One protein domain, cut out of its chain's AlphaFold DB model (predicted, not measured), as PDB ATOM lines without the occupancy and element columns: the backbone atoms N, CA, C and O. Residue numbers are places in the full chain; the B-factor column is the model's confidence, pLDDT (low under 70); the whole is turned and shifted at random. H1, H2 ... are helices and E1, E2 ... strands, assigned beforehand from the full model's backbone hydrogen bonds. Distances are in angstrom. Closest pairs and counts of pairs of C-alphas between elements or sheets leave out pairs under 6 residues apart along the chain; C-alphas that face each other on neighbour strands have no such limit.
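What this domain is: This is residues 10 to 89 of the 398 residues of an uncharacterized protein of Stenotrophomonas rhizophila (UniProt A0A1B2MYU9). One helix, H1, covers the E4 and E3 end of a strongly twisted four-stranded sheet, and the E1-E2 hairpin makes the other end. The printed part has 80 residues, under half in named elements, ordered E1, E2, H1, E3, E4; the antiparallel sheet runs E1 E2 E4 E3. Its class is mixed, and it is compact: radius of gyration of the C-alphas 12.5 A, spans 34 by 27 by 26 A.

How they stand to each other: E1, residues 20 to 25, and E2, residues 28 to 33, form a hairpin; N 23 and O 30 are within hydrogen-bond range, 2.8 A. H1, residues 38 to 52, with every O i to N i+4 pair within range, is on the sheet at a height of 8.4 A over it; its closest C-alphas to E3, residues 61 to 64, are Val 45 and Thr 61, 5.7 A. E4, residues 76 to 80, is antiparallel to E2, N 31 to O 79 2.8 A, and to E3, N 62 to O 78 2.9 A. E2, H1 and E3 form a split strand-helix-strand unit, same-way strands with E4 between them; its crossover is right-handed.

Where its parts are: E1 begins at C-alpha 20, (43.936, 1.516, -11.841); H1 is 21.4 A long; E4 ends at C-alpha 80, (51.510, -8.702, -10.301).

The domain as a whole: The printed part has no cut. The E3 to E4 link is long; pLDDT is under 70 at residues 15 to 17 and 73.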
ATOM      1  N   ARG A  10      44.683   1.120  -3.075       93.12
ATOM      2  CA  ARG A  10      44.936   2.561  -3.213       93.12
ATOM      3  C   ARG A  10      45.028   2.961  -4.684       93.12
ATOM      4  O   ARG A  10      45.474   2.135  -5.483       93.12
ATOM      5  N   PRO A  11      44.666   4.200  -5.051       91.62
ATOM      6  CA  PRO A  11      44.799   4.664  -6.425       91.62
ATOM      7  C   PRO A  11      46.232   4.521  -6.941       91.62
ATOM      8  O   PRO A  11      47.201   4.839  -6.242       91.62
ATOM      9  N   TRP A  12      46.367   4.033  -8.170       88.69
ATOM     10  CA  TRP A  12      47.634   4.036  -8.890       88.69
ATOM     11  C   TRP A  12      48.012   5.470  -9.271       88.69
ATOM     12  O   TRP A  12      47.190   6.208  -9.805       88.69
ATOM     13  N   GLN A  13      49.261   5.855  -9.001       82.62
ATOM     14  CA  GLN A  13      49.795   7.187  -9.323       82.62
ATOM     15  C   GLN A  13      50.857   7.169 -10.433       82.62
ATOM     16  O   GLN A  13      51.443   8.203 -10.733       82.62
ATOM     17  N   GLY A  14      51.147   6.004 -11.015       76.31
ATOM     18  CA  GLY A  14      52.119   5.884 -12.102       76.31
ATOM     19  C   GLY A  14      51.481   5.976 -13.496       76.31
ATOM     20  O   GLY A  14      50.295   6.294 -13.622       76.31
ATOM     21  N   PRO A  15      52.236   5.654 -14.559       68.69
ATOM     22  CA  PRO A  15      51.761   5.744 -15.939       68.69
ATOM     23  C   PRO A  15      50.599   4.783 -16.264       68.69
ATOM     24  O   PRO A  15      50.426   3.728 -15.643       68.69
ATOM     25  N   GLY A  16      49.777   5.153 -17.249       66.88
ATOM     26  CA  GLY A  16      48.635   4.368 -17.728       66.88
ATOM     27  C   GLY A  16      47.438   5.227 -18.139       66.88
ATOM     28  O   GLY A  16      47.228   6.312 -17.607       66.88
ATOM     29  N   SER A  17      46.648   4.737 -19.095       63.16
ATOM     30  CA  SER A  17      45.486   5.451 -19.656       63.16
ATOM     31  C   SER A  17      44.148   5.087 -19.006       63.16
ATOM     32  O   SER A  17      43.147   5.754 -19.258       63.16
ATOM     33  N   GLN A  18      44.112   4.029 -18.194       75.06
ATOM     34  CA  GLN A  18      42.903   3.532 -17.539       75.06
ATOM     35  C   GLN A  18      42.987   3.727 -16.022       75.06
ATOM     36  O   GLN A  18      44.085   3.611 -15.464       75.06
ATOM     37  N   PRO A  19      41.846   3.954 -15.341       81.81
ATOM     38  CA  PRO A  19      41.780   3.887 -13.889       81.81
ATOM     39  C   PRO A  19      42.372   2.569 -13.390       81.81
ATOM     40  O   PRO A  19      42.041   1.487 -13.890       81.81
ATOM     41  N   ALA A  20      43.267   2.667 -12.415       90.56
ATOM     42  CA  ALA A  20      43.936   1.516 -11.841       90.56
ATOM     43  C   ALA A  20      44.134   1.690 -10.335       90.56
ATOM     44  O   ALA A  20      44.294   2.801  -9.827       90.56
ATOM     45  N   MET A  21      44.170   0.560  -9.643       92.88
ATOM     46  CA  MET A  21      44.412   0.456  -8.214       92.88
ATOM     47  C   MET A  21      45.650  -0.401  -7.972       92.88
ATOM     48  O   MET A  21      45.926  -1.343  -8.716       92.88
ATOM     49  N   ILE A  22      46.391  -0.094  -6.913       93.69
ATOM     50  CA  ILE A  22      47.358  -1.016  -6.323       93.69
ATOM     51  C   ILE A  22      46.674  -1.713  -5.163       93.69
ATOM     52  O   ILE A  22      46.301  -1.060  -4.189       93.69
ATOM     53  N   VAL A  23      46.540  -3.027  -5.282       93.19
ATOM     54  CA  VAL A  23      45.946  -3.910  -4.284       93.19
ATOM     55  C   VAL A  23      47.050  -4.729  -3.629       93.19
ATOM     56  O   VAL A  23      47.925  -5.254  -4.318       93.19
ATOM     57  N   THR A  24      47.042  -4.806  -2.303       92.69
ATOM     58  CA  THR A  24      48.071  -5.514  -1.528       92.69
ATOM     59  C   THR A  24      47.469  -6.758  -0.886       92.69
ATOM     60  O   THR A  24      46.524  -6.641  -0.114       92.69
ATOM     61  N   ARG A  25      48.013  -7.937  -1.195       89.25
ATOM     62  CA  ARG A  25      47.599  -9.228  -0.627       89.25
ATOM     63  C   ARG A  25      48.807  -9.864   0.058       89.25
ATOM     64  O   ARG A  25      49.684 -10.392  -0.622       89.25
ATOM     65  N   GLY A  26      48.865  -9.792   1.388       88.38
ATOM     66  CA  GLY A  26      50.086 -10.135   2.128       88.38
ATOM     67  C   GLY A  26      51.251  -9.246   1.678       88.38
ATOM     68  O   GLY A  26      51.098  -8.026   1.620       88.38
ATOM     69  N   ASP A  27      52.371  -9.858   1.290       87.75
ATOM     70  CA  ASP A  27      53.543  -9.153   0.744       87.75
ATOM     71  C   ASP A  27      53.455  -8.907  -0.775       87.75
ATOM     72  O   ASP A  27      54.286  -8.201  -1.359       87.75
ATOM     73  N   GLU A  28      52.446  -9.465  -1.450       91.31
ATOM     74  CA  GLU A  28      52.257  -9.269  -2.883       91.31
ATOM     75  C   GLU A  28      51.529  -7.959  -3.186       91.31
ATOM     76  O   GLU A  28      50.525  -7.603  -2.564       91.31
ATOM     77  N   ARG A  29      51.984  -7.273  -4.236       93.19
ATOM     78  CA  ARG A  29      51.301  -6.108  -4.801       93.19
ATOM     79  C   ARG A  29      50.796  -6.433  -6.196       93.19
ATOM     80  O   ARG A  29      51.521  -7.003  -7.006       93.19
ATOM     81  N   TRP A  30      49.573  -6.018  -6.483       93.44
ATOM     82  CA  TRP A  30      48.897  -6.229  -7.756       93.44
ATOM     83  C   TRP A  30      48.404  -4.890  -8.294       93.44
ATOM     84  O   TRP A  30      47.709  -4.155  -7.596       93.44
ATOM     85  N   ARG A  31      48.752  -4.564  -9.540       93.00
ATOM     86  CA  ARG A  31      48.128  -3.462 -10.274       93.00
ATOM     87  C   ARG A  31      46.873  -3.998 -10.942       93.00
ATOM     88  O   ARG A  31      46.970  -4.823 -11.845       93.00
ATOM     89  N   VAL A  32      45.714  -3.525 -10.506       92.88
ATOM     90  CA  VAL A  32      44.419  -3.888 -11.080       92.88
ATOM     91  C   VAL A  32      43.922  -2.719 -11.913       92.88
ATOM     92  O   VAL A  32      43.743  -1.629 -11.374       92.88
ATOM     93  N   LYS A  33      43.744  -2.919 -13.219       91.31
ATOM     94  CA  LYS A  33      43.257  -1.884 -14.139       91.31
ATOM     95  C   LYS A  33      41.876  -2.231 -14.675       91.31
ATOM     96  O   LYS A  33      41.599  -3.395 -14.976       91.31
ATOM     97  N   ALA A  34      41.052  -1.204 -14.850       86.00
ATOM     98  CA  ALA A  34      39.818  -1.338 -15.602       86.00
ATOM     99  C   ALA A  34      40.115  -1.531 -17.096       86.00
ATOM    100  O   ALA A  34      40.992  -0.881 -17.668       86.00
ATOM    101  N   THR A  35      39.356  -2.419 -17.732       81.94
ATOM    102  CA  THR A  35      39.286  -2.549 -19.194       81.94
ATOM    103  C   THR A  35      37.957  -1.987 -19.688       81.94
ATOM    104  O   THR A  35      37.288  -1.228 -18.991       81.94
ATOM    105  N   ALA A  36      37.575  -2.272 -20.932       79.12
ATOM    106  CA  ALA A  36      36.271  -1.852 -21.432       79.12
ATOM    107  C   ALA A  36      35.119  -2.622 -20.816       79.12
ATOM    108  O   ALA A  36      34.124  -2.031 -20.414       79.12
ATOM    109  N   ASP A  37      35.302  -3.929 -20.741       83.12
ATOM    110  CA  ASP A  37      34.361  -4.878 -20.191       83.12
ATOM    111  C   ASP A  37      35.125  -6.133 -19.739       83.12
ATOM    112  O   ASP A  37      36.345  -6.261 -19.938       83.12
ATOM    113  N   ALA A  38      34.388  -7.058 -19.122       85.19
ATOM    114  CA  ALA A  38      34.916  -8.327 -18.634       85.19
ATOM    115  C   ALA A  38      35.485  -9.206 -19.764       85.19
ATOM    116  O   ALA A  38      36.495  -9.881 -19.566       85.19
ATOM    117  N   THR A  39      34.879  -9.167 -20.955       87.69
ATOM    118  CA  THR A  39      35.335  -9.914 -22.135       87.69
ATOM    119  C   THR A  39      36.740  -9.465 -22.536       87.69
ATOM    120  O   THR A  39      37.636 -10.296 -22.666       87.69
ATOM    121  N   CYS A  40      36.981  -8.159 -22.632       89.00
ATOM    122  CA  CYS A  40      38.288  -7.591 -22.947       89.00
ATOM    123  C   CYS A  40      39.326  -7.904 -21.864       89.00
ATOM    124  O   CYS A  40      40.466  -8.228 -22.191       89.00
ATOM    125  N   SER A  41      38.933  -7.869 -20.585       90.31
ATOM    126  CA  SER A  41      39.798  -8.306 -19.482       90.31
ATOM    127  C   SER A  41      40.234  -9.764 -19.642       90.31
ATOM    128  O   SER A  41      41.415 -10.081 -19.495       90.31
ATOM    129  N   ALA A  42      39.303 -10.662 -19.978       91.88
ATOM    130  CA  ALA A  42      39.597 -12.082 -20.171       91.88
ATOM    131  C   ALA A  42      40.526 -12.308 -21.368       91.88
ATOM    132  O   ALA A  42      41.492 -13.071 -21.272       91.88
ATOM    133  N   MET A  43      40.292 -11.590 -22.467       94.00
ATOM    134  CA  MET A  43      41.159 -11.630 -23.643       94.00
ATOM    135  C   MET A  43      42.570 -11.136 -23.332       94.00
ATOM    136  O   MET A  43      43.529 -11.826 -23.666       94.00
ATOM    137  N   GLU A  44      42.716  -9.990 -22.662       94.31
ATOM    138  CA  GLU A  44      44.026  -9.436 -22.310       94.31
ATOM    139  C   GLU A  44      44.812 -10.387 -21.392       94.31
ATOM    140  O   GLU A  44      45.979 -10.682 -21.657       94.31
ATOM    141  N   VAL A  45      44.163 -10.935 -20.354       94.44
ATOM    142  CA  VAL A  45      44.776 -11.946 -19.474       94.44
ATOM    143  C   VAL A  45      45.217 -13.165 -20.282       94.44
ATOM    144  O   VAL A  45      46.343 -13.634 -20.112       94.44
ATOM    145  N   THR A  46      44.366 -13.666 -21.180       95.94
ATOM    146  CA  THR A  46      44.694 -14.816 -22.035       95.94
ATOM    147  C   THR A  46      45.902 -14.520 -22.920       95.94
ATOM    148  O   THR A  46      46.831 -15.320 -22.974       95.94
ATOM    149  N   LEU A  47      45.940 -13.355 -23.568       97.50
ATOM    150  CA  LEU A  47      47.031 -12.949 -24.460       97.50
ATOM    151  C   LEU A  47      48.359 -12.771 -23.712       97.50
ATOM    152  O   LEU A  47      49.397 -13.180 -24.231       97.50
ATOM    153  N   GLY A  48      48.332 -12.253 -22.480       96.69
ATOM    154  CA  GLY A  48      49.516 -12.207 -21.618       96.69
ATOM    155  C   GLY A  48      50.044 -13.601 -21.266       96.69
ATOM    156  O   GLY A  48      51.243 -13.854 -21.371       96.69
ATOM    157  N   LYS A  49      49.155 -14.551 -20.946       96.62
ATOM    158  CA  LYS A  49      49.542 -15.953 -20.696       96.62
ATOM    159  C   LYS A  49      50.123 -16.622 -21.940       96.62
ATOM    160  O   LYS A  49      51.119 -17.336 -21.857       96.62
ATOM    161  N   LEU A  50      49.530 -16.367 -23.105       97.81
ATOM    162  CA  LEU A  50      50.030 -16.867 -24.385       97.81
ATOM    163  C   LEU A  50      51.408 -16.302 -24.730       97.81
ATOM    164  O   LEU A  50      52.248 -17.044 -25.230       97.81
ATOM    165  N   PHE A  51      51.672 -15.032 -24.414       98.06
ATOM    166  CA  PHE A  51      53.009 -14.452 -24.542       98.06
ATOM    167  C   PHE A  51      54.031 -15.217 -23.698       98.06
ATOM    168  O   PHE A  51      55.083 -15.603 -24.207       98.06
ATOM    169  N   GLN A  52      53.702 -15.498 -22.432       97.19
ATOM    170  CA  GLN A  52      54.594 -16.207 -21.509       97.19
ATOM    171  C   GLN A  52      54.957 -17.620 -21.992       97.19
ATOM    172  O   GLN A  52      56.048 -18.092 -21.684       97.19
ATOM    173  N   LEU A  53      54.126 -18.279 -22.815       97.69
ATOM    174  CA  LEU A  53      54.453 -19.588 -23.411       97.69
ATOM    175  C   LEU A  53      55.689 -19.567 -24.325       97.69
ATOM    176  O   LEU A  53      56.236 -20.629 -24.608       97.69
ATOM    177  N   THR A  54      56.153 -18.392 -24.760       97.56
ATOM    178  CA  THR A  54      57.430 -18.230 -25.485       97.56
ATOM    179  C   THR A  54      58.665 -18.331 -24.574       97.56
ATOM    180  O   THR A  54      59.805 -18.317 -25.050       97.56
ATOM    181  N   GLY A  55      58.457 -18.430 -23.256       96.50
ATOM    182  CA  GLY A  55      59.505 -18.397 -22.236       96.50
ATOM    183  C   GLY A  55      59.999 -16.984 -21.907       96.50
ATOM    184  O   GLY A  55      60.849 -16.836 -21.034       96.50
ATOM    185  N   LEU A  56      59.477 -15.953 -22.580       97.25
ATOM    186  CA  LEU A  56      59.794 -14.554 -22.300       97.25
ATOM    187  C   LEU A  56      58.999 -14.026 -21.104       97.25
ATOM    188  O   LEU A  56      57.905 -14.501 -20.789       97.25
ATOM    189  N   VAL A  57      59.551 -13.011 -20.436       95.94
ATOM    190  CA  VAL A  57      58.987 -12.512 -19.181       95.94
ATOM    191  C   VAL A  57      57.818 -11.562 -19.448       95.94
ATOM    192  O   VAL A  57      57.903 -10.610 -20.223       95.94
ATOM    193  N   ALA A  58      56.728 -11.801 -18.736       95.81
ATOM    194  CA  ALA A  58      55.615 -10.883 -18.551       95.81
ATOM    195  C   ALA A  58      55.133 -11.029 -17.097       95.81
ATOM    196  O   ALA A  58      55.408 -12.070 -16.485       95.81
ATOM    197  N   PRO A  59      54.452 -10.025 -16.522       93.06
ATOM    198  CA  PRO A  59      53.915 -10.123 -15.174       93.06
ATOM    199  C   PRO A  59      52.885 -11.245 -15.093       93.06
ATOM    200  O   PRO A  59      52.208 -11.574 -16.068       93.06
ATOM    201  N   ASP A  60      52.718 -11.793 -13.898       92.06
ATOM    202  CA  ASP A  60      51.613 -12.701 -13.645       92.06
ATOM    203  C   ASP A  60      50.290 -11.960 -13.763       92.06
ATOM    204  O   ASP A  60      50.072 -10.963 -13.073       92.06
ATOM    205  N   THR A  61      49.406 -12.460 -14.621       92.12
ATOM    206  CA  THR A  61      48.095 -11.857 -14.854       92.12
ATOM    207  C   THR A  61      46.948 -12.769 -14.440       92.12
ATOM    208  O   THR A  61      47.009 -14.006 -14.537       92.12
ATOM    209  N   GLY A  62      45.853 -12.147 -14.014       91.69
ATOM    210  CA  GLY A  62      44.595 -12.829 -13.760       91.69
ATOM    211  C   GLY A  62      43.401 -11.883 -13.691       91.69
ATOM    212  O   GLY A  62      43.544 -10.674 -13.536       91.69
ATOM    213  N   LEU A  63      42.213 -12.469 -13.820       91.62
ATOM    214  CA  LEU A  63      40.941 -11.758 -13.707       91.62
ATOM    215  C   LEU A  63      40.599 -11.474 -12.248       91.62
ATOM    216  O   LEU A  63      40.668 -12.393 -11.428       91.62
ATOM    217  N   VAL A  64      40.167 -10.248 -11.960       89.94
ATOM    218  CA  VAL A  64      39.762  -9.771 -10.629       89.94
ATOM    219  C   VAL A  64      38.309  -9.291 -10.692       89.94
ATOM    220  O   VAL A  64      37.971  -8.504 -11.568       89.94
ATOM    221  N   ALA A  65      37.434  -9.772  -9.803       81.06
ATOM    222  CA  ALA A  65      35.986  -9.519  -9.894       81.06
ATOM    223  C   ALA A  65      35.540  -8.141  -9.383       81.06
ATOM    224  O   ALA A  65      34.598  -7.566  -9.920       81.06
ATOM    225  N   ALA A  66      36.170  -7.634  -8.325       74.50
ATOM    226  CA  ALA A  66      35.819  -6.358  -7.719       74.50
ATOM    227  C   ALA A  66      37.024  -5.800  -6.961       74.50
ATOM    228  O   ALA A  66      37.707  -6.535  -6.252       74.50
ATOM    229  N   VAL A  67      37.272  -4.505  -7.133       82.31
ATOM    230  CA  VAL A  67      38.242  -3.732  -6.356       82.31
ATOM    231  C   VAL A  67      37.616  -2.374  -6.094       82.31
ATOM    232  O   VAL A  67      37.156  -1.718  -7.034       82.31
ATOM    233  N   ASP A  68      37.607  -1.952  -4.833       82.62
ATOM    234  CA  ASP A  68      37.146  -0.620  -4.453       82.62
ATOM    235  C   ASP A  68      37.898   0.453  -5.250       82.62
ATOM    236  O   ASP A  68      39.115   0.390  -5.408       82.62
ATOM    237  N   GLY A  69      37.170   1.441  -5.775       81.88
ATOM    238  CA  GLY A  69      37.731   2.495  -6.628       81.88
ATOM    239  C   GLY A  69      37.742   2.184  -8.130       81.88
ATOM    240  O   GLY A  69      38.071   3.073  -8.914       81.88
ATOM    241  N   LEU A  70      37.335   0.980  -8.551       85.81
ATOM    242  CA  LEU A  70      37.085   0.640  -9.957       85.81
ATOM    243  C   LEU A  70      35.584   0.429 -10.239       85.81
ATOM    244  O   LEU A  70      34.810   0.189  -9.310       85.81
ATOM    245  N   PRO A  71      35.145   0.503 -11.513       80.94
ATOM    246  CA  PRO A  71      33.754   0.247 -11.882       80.94
ATOM    247  C   PRO A  71      33.247  -1.122 -11.394       80.94
ATOM    248  O   PRO A  71      33.850  -2.165 -11.665       80.94
ATOM    249  N   THR A  72      32.110  -1.119 -10.695       72.31
ATOM    250  CA  THR A  72      31.449  -2.325 -10.170       72.31
ATOM    251  C   THR A  72      30.770  -3.134 -11.280       72.31
ATOM    252  O   THR A  72      30.292  -2.560 -12.255       72.31
ATOM    253  N   GLY A  73      30.657  -4.456 -11.110       66.50
ATOM    254  CA  GLY A  73      29.931  -5.329 -12.049       66.50
ATOM    255  C   GLY A  73      30.714  -5.721 -13.309       66.50
ATOM    256  O   GLY A  73      30.130  -6.259 -14.245       66.50
ATOM    257  N   SER A  74      32.027  -5.475 -13.335       73.31
ATOM    258  CA  SER A  74      32.936  -5.874 -14.415       73.31
ATOM    259  C   SER A  74      34.161  -6.591 -13.846       73.31
ATOM    260  O   SER A  74      34.580  -6.304 -12.729       73.31
ATOM    261  N   GLN A  75      34.716  -7.542 -14.604       85.62
ATOM    262  CA  GLN A  75      36.015  -8.132 -14.285       85.62
ATOM    263  C   GLN A  75      37.130  -7.211 -14.787       85.62
ATOM    264  O   GLN A  75      36.998  -6.605 -15.849       85.62
ATOM    265  N   HIS A  76      38.222  -7.162 -14.029       90.44
ATOM    266  CA  HIS A  76      39.393  -6.320 -14.258       90.44
ATOM    267  C   HIS A  76      40.644  -7.168 -14.497       90.44
ATOM    268  O   HIS A  76      40.715  -8.330 -14.077       90.44
ATOM    269  N   VAL A  77      41.666  -6.567 -15.106       92.25
ATOM    270  CA  VAL A  77      42.981  -7.199 -15.275       92.25
ATOM    271  C   VAL A  77      43.841  -6.876 -14.061       92.25
ATOM    272  O   VAL A  77      44.206  -5.721 -13.845       92.25
ATOM    273  N   GLY A  78      44.179  -7.896 -13.277       93.25
ATOM    274  CA  GLY A  78      45.204  -7.824 -12.242       93.25
ATOM    275  C   GLY A  78      46.545  -8.303 -12.782       93.25
ATOM    276  O   GLY A  78      46.640  -9.438 -13.244       93.25
ATOM    277  N   SER A  79      47.573  -7.466 -12.675       93.69
ATOM    278  CA  SER A  79      48.960  -7.791 -13.013       93.69
ATOM    279  C   SER A  79      49.833  -7.676 -11.769       93.69
ATOM    280  O   SER A  79      49.825  -6.640 -11.099       93.69
ATOM    281  N   ARG A  80      50.598  -8.721 -11.447       93.12
ATOM    282  CA  ARG A  80      51.510  -8.702 -10.301       93.12
ATOM    283  C   ARG A  80      52.589  -7.644 -10.508       93.12
ATOM    284  O   ARG A  80      53.188  -7.543 -11.577       93.12
ATOM    285  N   PHE A  81      52.811  -6.841  -9.478       89.44
ATOM    286  CA  PHE A  81      53.801  -5.778  -9.478       89.44
ATOM    287  C   PHE A  81      55.193  -6.363  -9.225       89.44
ATOM    288  O   PHE A  81      55.420  -7.027  -8.214       89.44
ATOM    289  N   GLU A  82      56.133  -6.077 -10.119       90.00
ATOM    290  CA  GLU A  82      57.541  -6.459  -9.986       90.00
ATOM    291  C   GLU A  82      58.332  -5.236  -9.515       90.00
ATOM    292  O   GLU A  82      58.396  -4.230 -10.215       90.00
ATOM    293  N   ALA A  83      58.907  -5.299  -8.311       88.38
ATOM    294  CA  ALA A  83      59.549  -4.140  -7.685       88.38
ATOM    295  C   ALA A  83      60.800  -3.656  -8.431       88.38
ATOM    296  O   ALA A  83      61.051  -2.455  -8.464       88.38
ATOM    297  N   ASP A  84      61.537  -4.583  -9.043       92.19
ATOM    298  CA  ASP A  84      62.755  -4.293  -9.804       92.19
ATOM    299  C   ASP A  84      62.478  -3.956 -11.274       92.19
ATOM    300  O   ASP A  84      63.414  -3.711 -12.038       92.19
ATOM    301  N   PHE A  85      61.210  -3.983 -11.699       94.25
ATOM    302  CA  PHE A  85      60.858  -3.615 -13.058       94.25
ATOM    303  C   PHE A  85      60.938  -2.104 -13.244       94.25
ATOM    304  O   PHE A  85      60.376  -1.325 -12.477       94.25
ATOM    305  N   GLN A  86      61.582  -1.718 -14.334       94.75
ATOM    306  CA  GLN A  86      61.623  -0.362 -14.834       94.75
ATOM    307  C   GLN A  86      61.241  -0.399 -16.308       94.75
ATOM    308  O   GLN A  86      61.846  -1.153 -17.077       94.75
ATOM    309  N   ASP A  87      60.246   0.391 -16.710       95.44
ATOM    310  CA  ASP A  87      59.900   0.500 -18.122       95.44
ATOM    311  C   ASP A  87      61.052   1.103 -18.941       95.44
ATOM    312  O   ASP A  87      61.986   1.696 -18.395       95.44
ATOM    313  N   LEU A  88      61.044   0.896 -20.259       97.56
ATOM    314  CA  LEU A  88      62.156   1.293 -21.116       97.56
ATOM    315  C   LEU A  88      62.346   2.812 -21.119       97.56
ATOM    316  O   LEU A  88      63.491   3.261 -21.097       97.56
ATOM    317  N   GLY A  89      61.264   3.594 -21.102       96.69
ATOM    318  CA  GLY A  89      61.329   5.052 -21.024       96.69
ATOM    319  C   GLY A  89      62.091   5.519 -19.784       96.69
ATOM    320  O   GLY A  89      63.094   6.226 -19.901       96.69
TER     321      GLY A  89